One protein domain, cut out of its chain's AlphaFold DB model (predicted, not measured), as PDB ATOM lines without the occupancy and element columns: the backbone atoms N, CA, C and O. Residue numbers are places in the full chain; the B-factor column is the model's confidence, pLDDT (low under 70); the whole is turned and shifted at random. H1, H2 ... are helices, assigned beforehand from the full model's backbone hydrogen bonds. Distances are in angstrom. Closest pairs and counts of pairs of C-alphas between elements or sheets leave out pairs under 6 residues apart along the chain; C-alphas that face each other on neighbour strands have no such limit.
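What this domain is: This is residues 63 to 110 of the 158 residues of an uncharacterized protein of Atopobium sp (UniProt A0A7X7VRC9). One long helix, H1, makes one side of this domain, and the chain then folds back so that the short helix H2 packs on H1 at a steep slant. After H2 a tail without a named element, residues 98 to 110, goes on to the end opposite the turn between the helices, and its last residues add to the length. The printed part has 48 residues, with two named helices in the order H1, H2 and no named strand; the class is all helix. It is only just compact, close to loose, with a radius of gyration of the C-alphas of 11.3 A, and the C-alphas span 37 by 17 by 15 A.

How they stand to each other: Start at Lys 63 and go along to H1, residues 68 to 84; a tight link of 5 residues then leads to H2, residues 90 to 97. Look at Ala 78 and Val 93: H1 and H2 touch there, and these closest C-alphas are 6.0 A apart. The two helices run opposite ways at a steep tilt of 63 degrees, and their centres are 9.9 A apart. In H1 and H2 every O i to N i+4 pair is within hydrogen-bond range.

Where its parts are: Find C-alpha 68 at (-12.641, -32.987, -25.419); from there H1 runs 24.3 A to C-alpha 84 at (-24.580, -50.453, -37.291). H2 begins at C-alpha 90 and runs 10.6 A to C-alpha 97 at (-25.656, -41.217, -27.576).

The domain as a whole: The two C-alphas farthest apart are those of Asp 87 and His 110, at 36.7 A. The printed part has no cut. Its mean pLDDT is 84.5; look for values under 70 at residues 100 to 101 and 108 to 110.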
ATOM      1  N   LYS A  63     -23.879 -26.462 -30.709       85.56
ATOM      2  CA  LYS A  63     -23.711 -27.202 -29.457       85.56
ATOM      3  C   LYS A  63     -22.241 -27.541 -29.245       85.56
ATOM      4  O   LYS A  63     -21.556 -28.033 -30.137       85.56
ATOM      5  N   LYS A  64     -21.763 -27.341 -28.022       86.31
ATOM      6  CA  LYS A  64     -20.403 -27.696 -27.616       86.31
ATOM      7  C   LYS A  64     -20.446 -28.758 -26.537       86.31
ATOM      8  O   LYS A  64     -21.304 -28.722 -25.659       86.31
ATOM      9  N   PHE A  65     -19.528 -29.711 -26.612       89.75
ATOM     10  CA  PHE A  65     -19.353 -30.707 -25.561       89.75
ATOM     11  C   PHE A  65     -18.657 -30.091 -24.351       89.75
ATOM     12  O   PHE A  65     -17.816 -29.207 -24.503       89.75
ATOM     13  N   ALA A  66     -18.941 -30.613 -23.159       87.06
ATOM     14  CA  ALA A  66     -18.365 -30.105 -21.915       87.06
ATOM     15  C   ALA A  66     -16.830 -30.192 -21.870       87.06
ATOM     16  O   ALA A  66     -16.177 -29.385 -21.214       87.06
ATOM     17  N   ASN A  67     -16.239 -31.186 -22.539       84.69
ATOM     18  CA  ASN A  67     -14.794 -31.308 -22.707       84.69
ATOM     19  C   ASN A  67     -14.439 -32.201 -23.911       84.69
ATOM     20  O   ASN A  67     -15.288 -32.885 -24.489       84.69
ATOM     21  N   SER A  68     -13.154 -32.223 -24.273       85.44
ATOM     22  CA  SER A  68     -12.641 -32.987 -25.419       85.44
ATOM     23  C   SER A  68     -12.718 -34.509 -25.248       85.44
ATOM     24  O   SER A  68     -12.826 -35.224 -26.245       85.44
ATOM     25  N   ILE A  69     -12.687 -35.021 -24.012       85.75
ATOM     26  CA  ILE A  69     -12.809 -36.459 -23.732       85.75
ATOM     27  C   ILE A  69     -14.235 -36.915 -24.044       85.75
ATOM     28  O   ILE A  69     -14.418 -37.899 -24.760       85.75
ATOM     29  N   VAL A  70     -15.230 -36.157 -23.575       87.06
ATOM     30  CA  VAL A  70     -16.649 -36.377 -23.878       87.06
ATOM     31  C   VAL A  70     -16.882 -36.272 -25.381       87.06
ATOM     32  O   VAL A  70     -17.437 -37.197 -25.966       87.06
ATOM     33  N   ALA A  71     -16.376 -35.220 -26.033       87.94
ATOM     34  CA  ALA A  71     -16.497 -35.061 -27.482       87.94
ATOM     35  C   ALA A  71     -15.982 -36.292 -28.246       87.94
ATOM     36  O   ALA A  71     -16.650 -36.802 -29.145       87.94
ATOM     37  N   LYS A  72     -14.812 -36.813 -27.855       87.75
ATOM     38  CA  LYS A  72     -14.222 -38.004 -28.473       87.75
ATOM     39  C   LYS A  72     -15.064 -39.257 -28.223       87.75
ATOM     40  O   LYS A  72     -15.295 -40.013 -29.161       87.75
ATOM     41  N   ALA A  73     -15.521 -39.474 -26.991       87.81
ATOM     42  CA  ALA A  73     -16.340 -40.632 -26.638       87.81
ATOM     43  C   ALA A  73     -17.671 -40.643 -27.409       87.81
ATOM     44  O   ALA A  73     -18.021 -41.657 -28.013       87.81
ATOM     45  N   ILE A  74     -18.360 -39.499 -27.459       90.19
ATOM     46  CA  ILE A  74     -19.623 -39.342 -28.186       90.19
ATOM     47  C   ILE A  74     -19.418 -39.540 -29.687       90.19
ATOM     48  O   ILE A  74     -20.187 -40.265 -30.313       90.19
ATOM     49  N   LYS A  75     -18.365 -38.956 -30.271       89.50
ATOM     50  CA  LYS A  75     -18.059 -39.125 -31.698       89.50
ATOM     51  C   LYS A  75     -17.823 -40.594 -32.057       89.50
ATOM     52  O   LYS A  75     -18.371 -41.063 -33.051       89.50
ATOM     53  N   THR A  76     -17.044 -41.324 -31.255       88.94
ATOM     54  CA  THR A  76     -16.800 -42.758 -31.480       88.94
ATOM     55  C   THR A  76     -18.095 -43.562 -31.376       88.94
ATOM     56  O   THR A  76     -18.416 -44.309 -32.297       88.94
ATOM     57  N   ALA A  77     -18.876 -43.357 -30.312       90.06
ATOM     58  CA  ALA A  77     -20.144 -44.060 -30.121       90.06
ATOM     59  C   ALA A  77     -21.146 -43.761 -31.250       90.06
ATOM     60  O   ALA A  77     -21.804 -44.669 -31.759       90.06
ATOM     61  N   ALA A  78     -21.237 -42.502 -31.688       91.00
ATOM     62  CA  ALA A  78     -22.093 -42.098 -32.799       91.00
ATOM     63  C   ALA A  78     -21.648 -42.736 -34.122       91.00
ATOM     64  O   ALA A  78     -22.488 -43.211 -34.885       91.00
ATOM     65  N   TYR A  79     -20.339 -42.790 -34.384       89.56
ATOM     66  CA  TYR A  79     -19.802 -43.426 -35.585       89.56
ATOM     67  C   TYR A  79     -20.156 -44.915 -35.632       89.56
ATOM     68  O   TYR A  79     -20.750 -45.373 -36.608       89.56
ATOM     69  N   GLU A  80     -19.886 -45.652 -34.552       90.00
ATOM     70  CA  GLU A  80     -20.205 -47.081 -34.444       90.00
ATOM     71  C   GLU A  80     -21.705 -47.346 -34.607       90.00
ATOM     72  O   GLU A  80     -22.109 -48.249 -35.344       90.00
ATOM     73  N   LYS A  81     -22.546 -46.516 -33.984       89.50
ATOM     74  CA  LYS A  81     -24.001 -46.655 -34.056       89.50
ATOM     75  C   LYS A  81     -24.549 -46.319 -35.442       89.50
ATOM     76  O   LYS A  81     -25.448 -47.019 -35.902       89.50
ATOM     77  N   SER A  82     -23.976 -45.328 -36.133       89.06
ATOM     78  CA  SER A  82     -24.317 -45.016 -37.530       89.06
ATOM     79  C   SER A  82     -23.901 -46.133 -38.489       89.06
ATOM     80  O   SER A  82     -24.644 -46.476 -39.403       89.06
ATOM     81  N   LYS A  83     -22.752 -46.776 -38.238       87.50
ATOM     82  CA  LYS A  83     -22.275 -47.921 -39.021       87.50
ATOM     83  C   LYS A  83     -23.171 -49.145 -38.829       87.50
ATOM     84  O   LYS A  83     -23.441 -49.859 -39.790       87.50
ATOM     85  N   ALA A  84     -23.641 -49.378 -37.604       89.44
ATOM     86  CA  ALA A  84     -24.580 -50.453 -37.291       89.44
ATOM     87  C   ALA A  84     -26.011 -50.174 -37.788       89.44
ATOM     88  O   ALA A  84     -26.766 -51.115 -38.016       89.44
ATOM     89  N   ASN A  85     -26.381 -48.900 -37.961       89.06
ATOM     90  CA  ASN A  85     -27.722 -48.465 -38.359       89.06
ATOM     91  C   ASN A  85     -27.633 -47.417 -39.487       89.06
ATOM     92  O   ASN A  85     -27.867 -46.232 -39.235       89.06
ATOM     93  N   PRO A  86     -27.306 -47.826 -40.726       84.62
ATOM     94  CA  PRO A  86     -27.082 -46.894 -41.834       84.62
ATOM     95  C   PRO A  86     -28.331 -46.085 -42.227       84.62
ATOM     96  O   PRO A  86     -28.201 -44.998 -42.780       84.62
ATOM     97  N   ASP A  87     -29.528 -46.589 -41.915       88.75
ATOM     98  CA  ASP A  87     -30.804 -45.922 -42.204       88.75
ATOM     99  C   ASP A  87     -31.215 -44.898 -41.127       88.75
ATOM    100  O   ASP A  87     -32.163 -44.129 -41.315       88.75
ATOM    101  N   MET A  88     -30.531 -44.881 -39.977       88.81
ATOM    102  CA  MET A  88     -30.839 -43.968 -38.878       88.81
ATOM    103  C   MET A  88     -30.290 -42.574 -39.185       88.81
ATOM    104  O   MET A  88     -29.134 -42.414 -39.580       88.81
ATOM    105  N   LYS A  89     -31.103 -41.532 -38.980       90.06
ATOM    106  CA  LYS A  89     -30.638 -40.157 -39.187       90.06
ATOM    107  C   LYS A  89     -29.568 -39.818 -38.159       90.06
ATOM    108  O   LYS A  89     -29.680 -40.183 -36.990       90.06
ATOM    109  N   LEU A  90     -28.567 -39.048 -38.578       87.50
ATOM    110  CA  LEU A  90     -27.457 -38.668 -37.706       87.50
ATOM    111  C   LEU A  90     -27.918 -37.876 -36.473       87.50
ATOM    112  O   LEU A  90     -27.356 -38.062 -35.400       87.50
ATOM    113  N   ALA A  91     -28.979 -37.075 -36.608       88.00
ATOM    114  CA  ALA A  91     -29.650 -36.396 -35.500       88.00
ATOM    115  C   ALA A  91     -30.137 -37.379 -34.423       88.00
ATOM    116  O   ALA A  91     -29.878 -37.189 -33.235       88.00
ATOM    117  N   ASP A  92     -30.802 -38.457 -34.849       90.75
ATOM    118  CA  ASP A  92     -31.349 -39.484 -33.962       90.75
ATOM    119  C   ASP A  92     -30.217 -40.312 -33.340       90.75
ATOM    120  O   ASP A  92     -30.258 -40.644 -32.154       90.75
ATOM    121  N   VAL A  93     -29.162 -40.599 -34.114       91.19
ATOM    122  CA  VAL A  93     -27.941 -41.234 -33.603       91.19
ATOM    123  C   VAL A  93     -27.310 -40.366 -32.517       91.19
ATOM    124  O   VAL A  93     -27.071 -40.875 -31.424       91.19
ATOM    125  N   LEU A  94     -27.090 -39.074 -32.784       89.88
ATOM    126  CA  LEU A  94     -26.507 -38.125 -31.837       89.88
ATOM    127  C   LEU A  94     -27.355 -38.035 -30.567       89.88
ATOM    128  O   LEU A  94     -26.833 -38.272 -29.483       89.88
ATOM    129  N   ALA A  95     -28.664 -37.802 -30.698       88.38
ATOM    130  CA  ALA A  95     -29.589 -37.748 -29.567       88.38
ATOM    131  C   ALA A  95     -29.542 -39.025 -28.716       88.38
ATOM    132  O   ALA A  95     -29.560 -38.954 -27.491       88.38
ATOM    133  N   SER A  96     -29.412 -40.189 -29.358       88.94
ATOM    134  CA  SER A  96     -29.363 -41.479 -28.669       88.94
ATOM    135  C   SER A  96     -28.036 -41.792 -27.966       88.94
ATOM    136  O   SER A  96     -27.984 -42.746 -27.193       88.94
ATOM    137  N   VAL A  97     -26.949 -41.076 -28.277       89.25
ATOM    138  CA  VAL A  97     -25.656 -41.217 -27.576       89.25
ATOM    139  C   VAL A  97     -25.415 -40.077 -26.591       89.25
ATOM    140  O   VAL A  97     -24.615 -40.230 -25.675       89.25
ATOM    141  N   THR A  98     -26.116 -38.953 -26.756       85.44
ATOM    142  CA  THR A  98     -26.092 -37.802 -25.844       85.44
ATOM    143  C   THR A  98     -27.302 -37.754 -24.917       85.44
ATOM    144  O   THR A  98     -27.633 -36.674 -24.430       85.44
ATOM    145  N   GLU A  99     -28.008 -38.874 -24.763       77.31
ATOM    146  CA  GLU A  99     -29.252 -38.976 -23.996       77.31
ATOM    147  C   GLU A  99     -29.082 -38.314 -22.623       77.31
ATOM    148  O   GLU A  99     -28.041 -38.522 -22.009       77.31
ATOM    149  N   ASP A 100     -30.073 -37.494 -22.242       63.06
ATOM    150  CA  ASP A 100     -30.144 -36.385 -21.258       63.06
ATOM    151  C   ASP A 100     -29.274 -36.502 -19.984       63.06
ATOM    152  O   ASP A 100     -29.748 -36.475 -18.850       63.06
ATOM    153  N   ALA A 101     -27.970 -36.674 -20.178       68.19
ATOM    154  CA  ALA A 101     -27.007 -36.943 -19.134       68.19
ATOM    155  C   ALA A 101     -26.244 -35.667 -18.804       68.19
ATOM    156  O   ALA A 101     -25.658 -35.001 -19.670       68.19
ATOM    157  N   ASP A 102     -26.228 -35.361 -17.510       70.88
ATOM    158  CA  ASP A 102     -25.487 -34.236 -16.969       70.88
ATOM    159  C   ASP A 102     -24.010 -34.302 -17.385       70.88
ATOM    160  O   ASP A 102     -23.336 -35.326 -17.262       70.88
ATOM    161  N   GLY A 103     -23.493 -33.173 -17.877       74.88
ATOM    162  CA  GLY A 103     -22.082 -33.017 -18.234       74.88
ATOM    163  C   GLY A 103     -21.699 -33.450 -19.652       74.88
ATOM    164  O   GLY A 103     -20.510 -33.430 -19.971       74.88
ATOM    165  N   ILE A 104     -22.652 -33.805 -20.521       84.88
ATOM    166  CA  ILE A 104     -22.353 -34.023 -21.948       84.88
ATOM    167  C   ILE A 104     -22.125 -32.693 -22.668       84.88
ATOM    168  O   ILE A 104     -21.138 -32.519 -23.389       84.88
ATOM    169  N   TRP A 105     -23.035 -31.749 -22.458       87.50
ATOM    170  CA  TRP A 105     -23.005 -30.440 -23.094       87.50
ATOM    171  C   TRP A 105     -22.262 -29.426 -22.231       87.50
ATOM    172  O   TRP A 105     -22.304 -29.482 -21.002       87.50
ATOM    173  N   GLU A 106     -21.573 -28.495 -22.885       83.38
ATOM    174  CA  GLU A 106     -21.002 -27.329 -22.225       83.38
ATOM    175  C   GLU A 106     -22.139 -26.563 -21.549       83.38
ATOM    176  O   GLU A 106     -23.114 -26.177 -22.195       83.38
ATOM    177  N   ASN A 107     -22.032 -26.385 -20.234       75.44
ATOM    178  CA  ASN A 107     -22.993 -25.603 -19.482       75.44
ATOM    179  C   ASN A 107     -22.512 -24.143 -19.437       75.44
ATOM    180  O   ASN A 107     -21.600 -23.843 -18.666       75.44
ATOM    181  N   PRO A 108     -23.128 -23.216 -20.197       66.38
ATOM    182  CA  PRO A 108     -22.711 -21.815 -20.224       66.38
ATOM    183  C   PRO A 108     -22.965 -21.078 -18.899       66.38
ATOM    184  O   PRO A 108     -22.441 -19.987 -18.703       66.38
ATOM    185  N   GLN A 109     -23.772 -21.641 -17.993       65.31
ATOM    186  CA  GLN A 109     -24.028 -21.083 -16.660       65.31
ATOM    187  C   GLN A 109     -23.050 -21.605 -15.600       65.31
ATOM    188  O   GLN A 109     -22.997 -21.063 -14.497       65.31
ATOM    189  N   HIS A 110     -22.273 -22.642 -15.918       56.50
ATOM    190  CA  HIS A 110     -21.229 -23.154 -15.047       56.50
ATOM    191  C   HIS A 110     -19.894 -22.602 -15.541       56.50
ATOM    192  O   HIS A 110     -19.129 -23.285 -16.221       56.50
TER     193      HIS A 110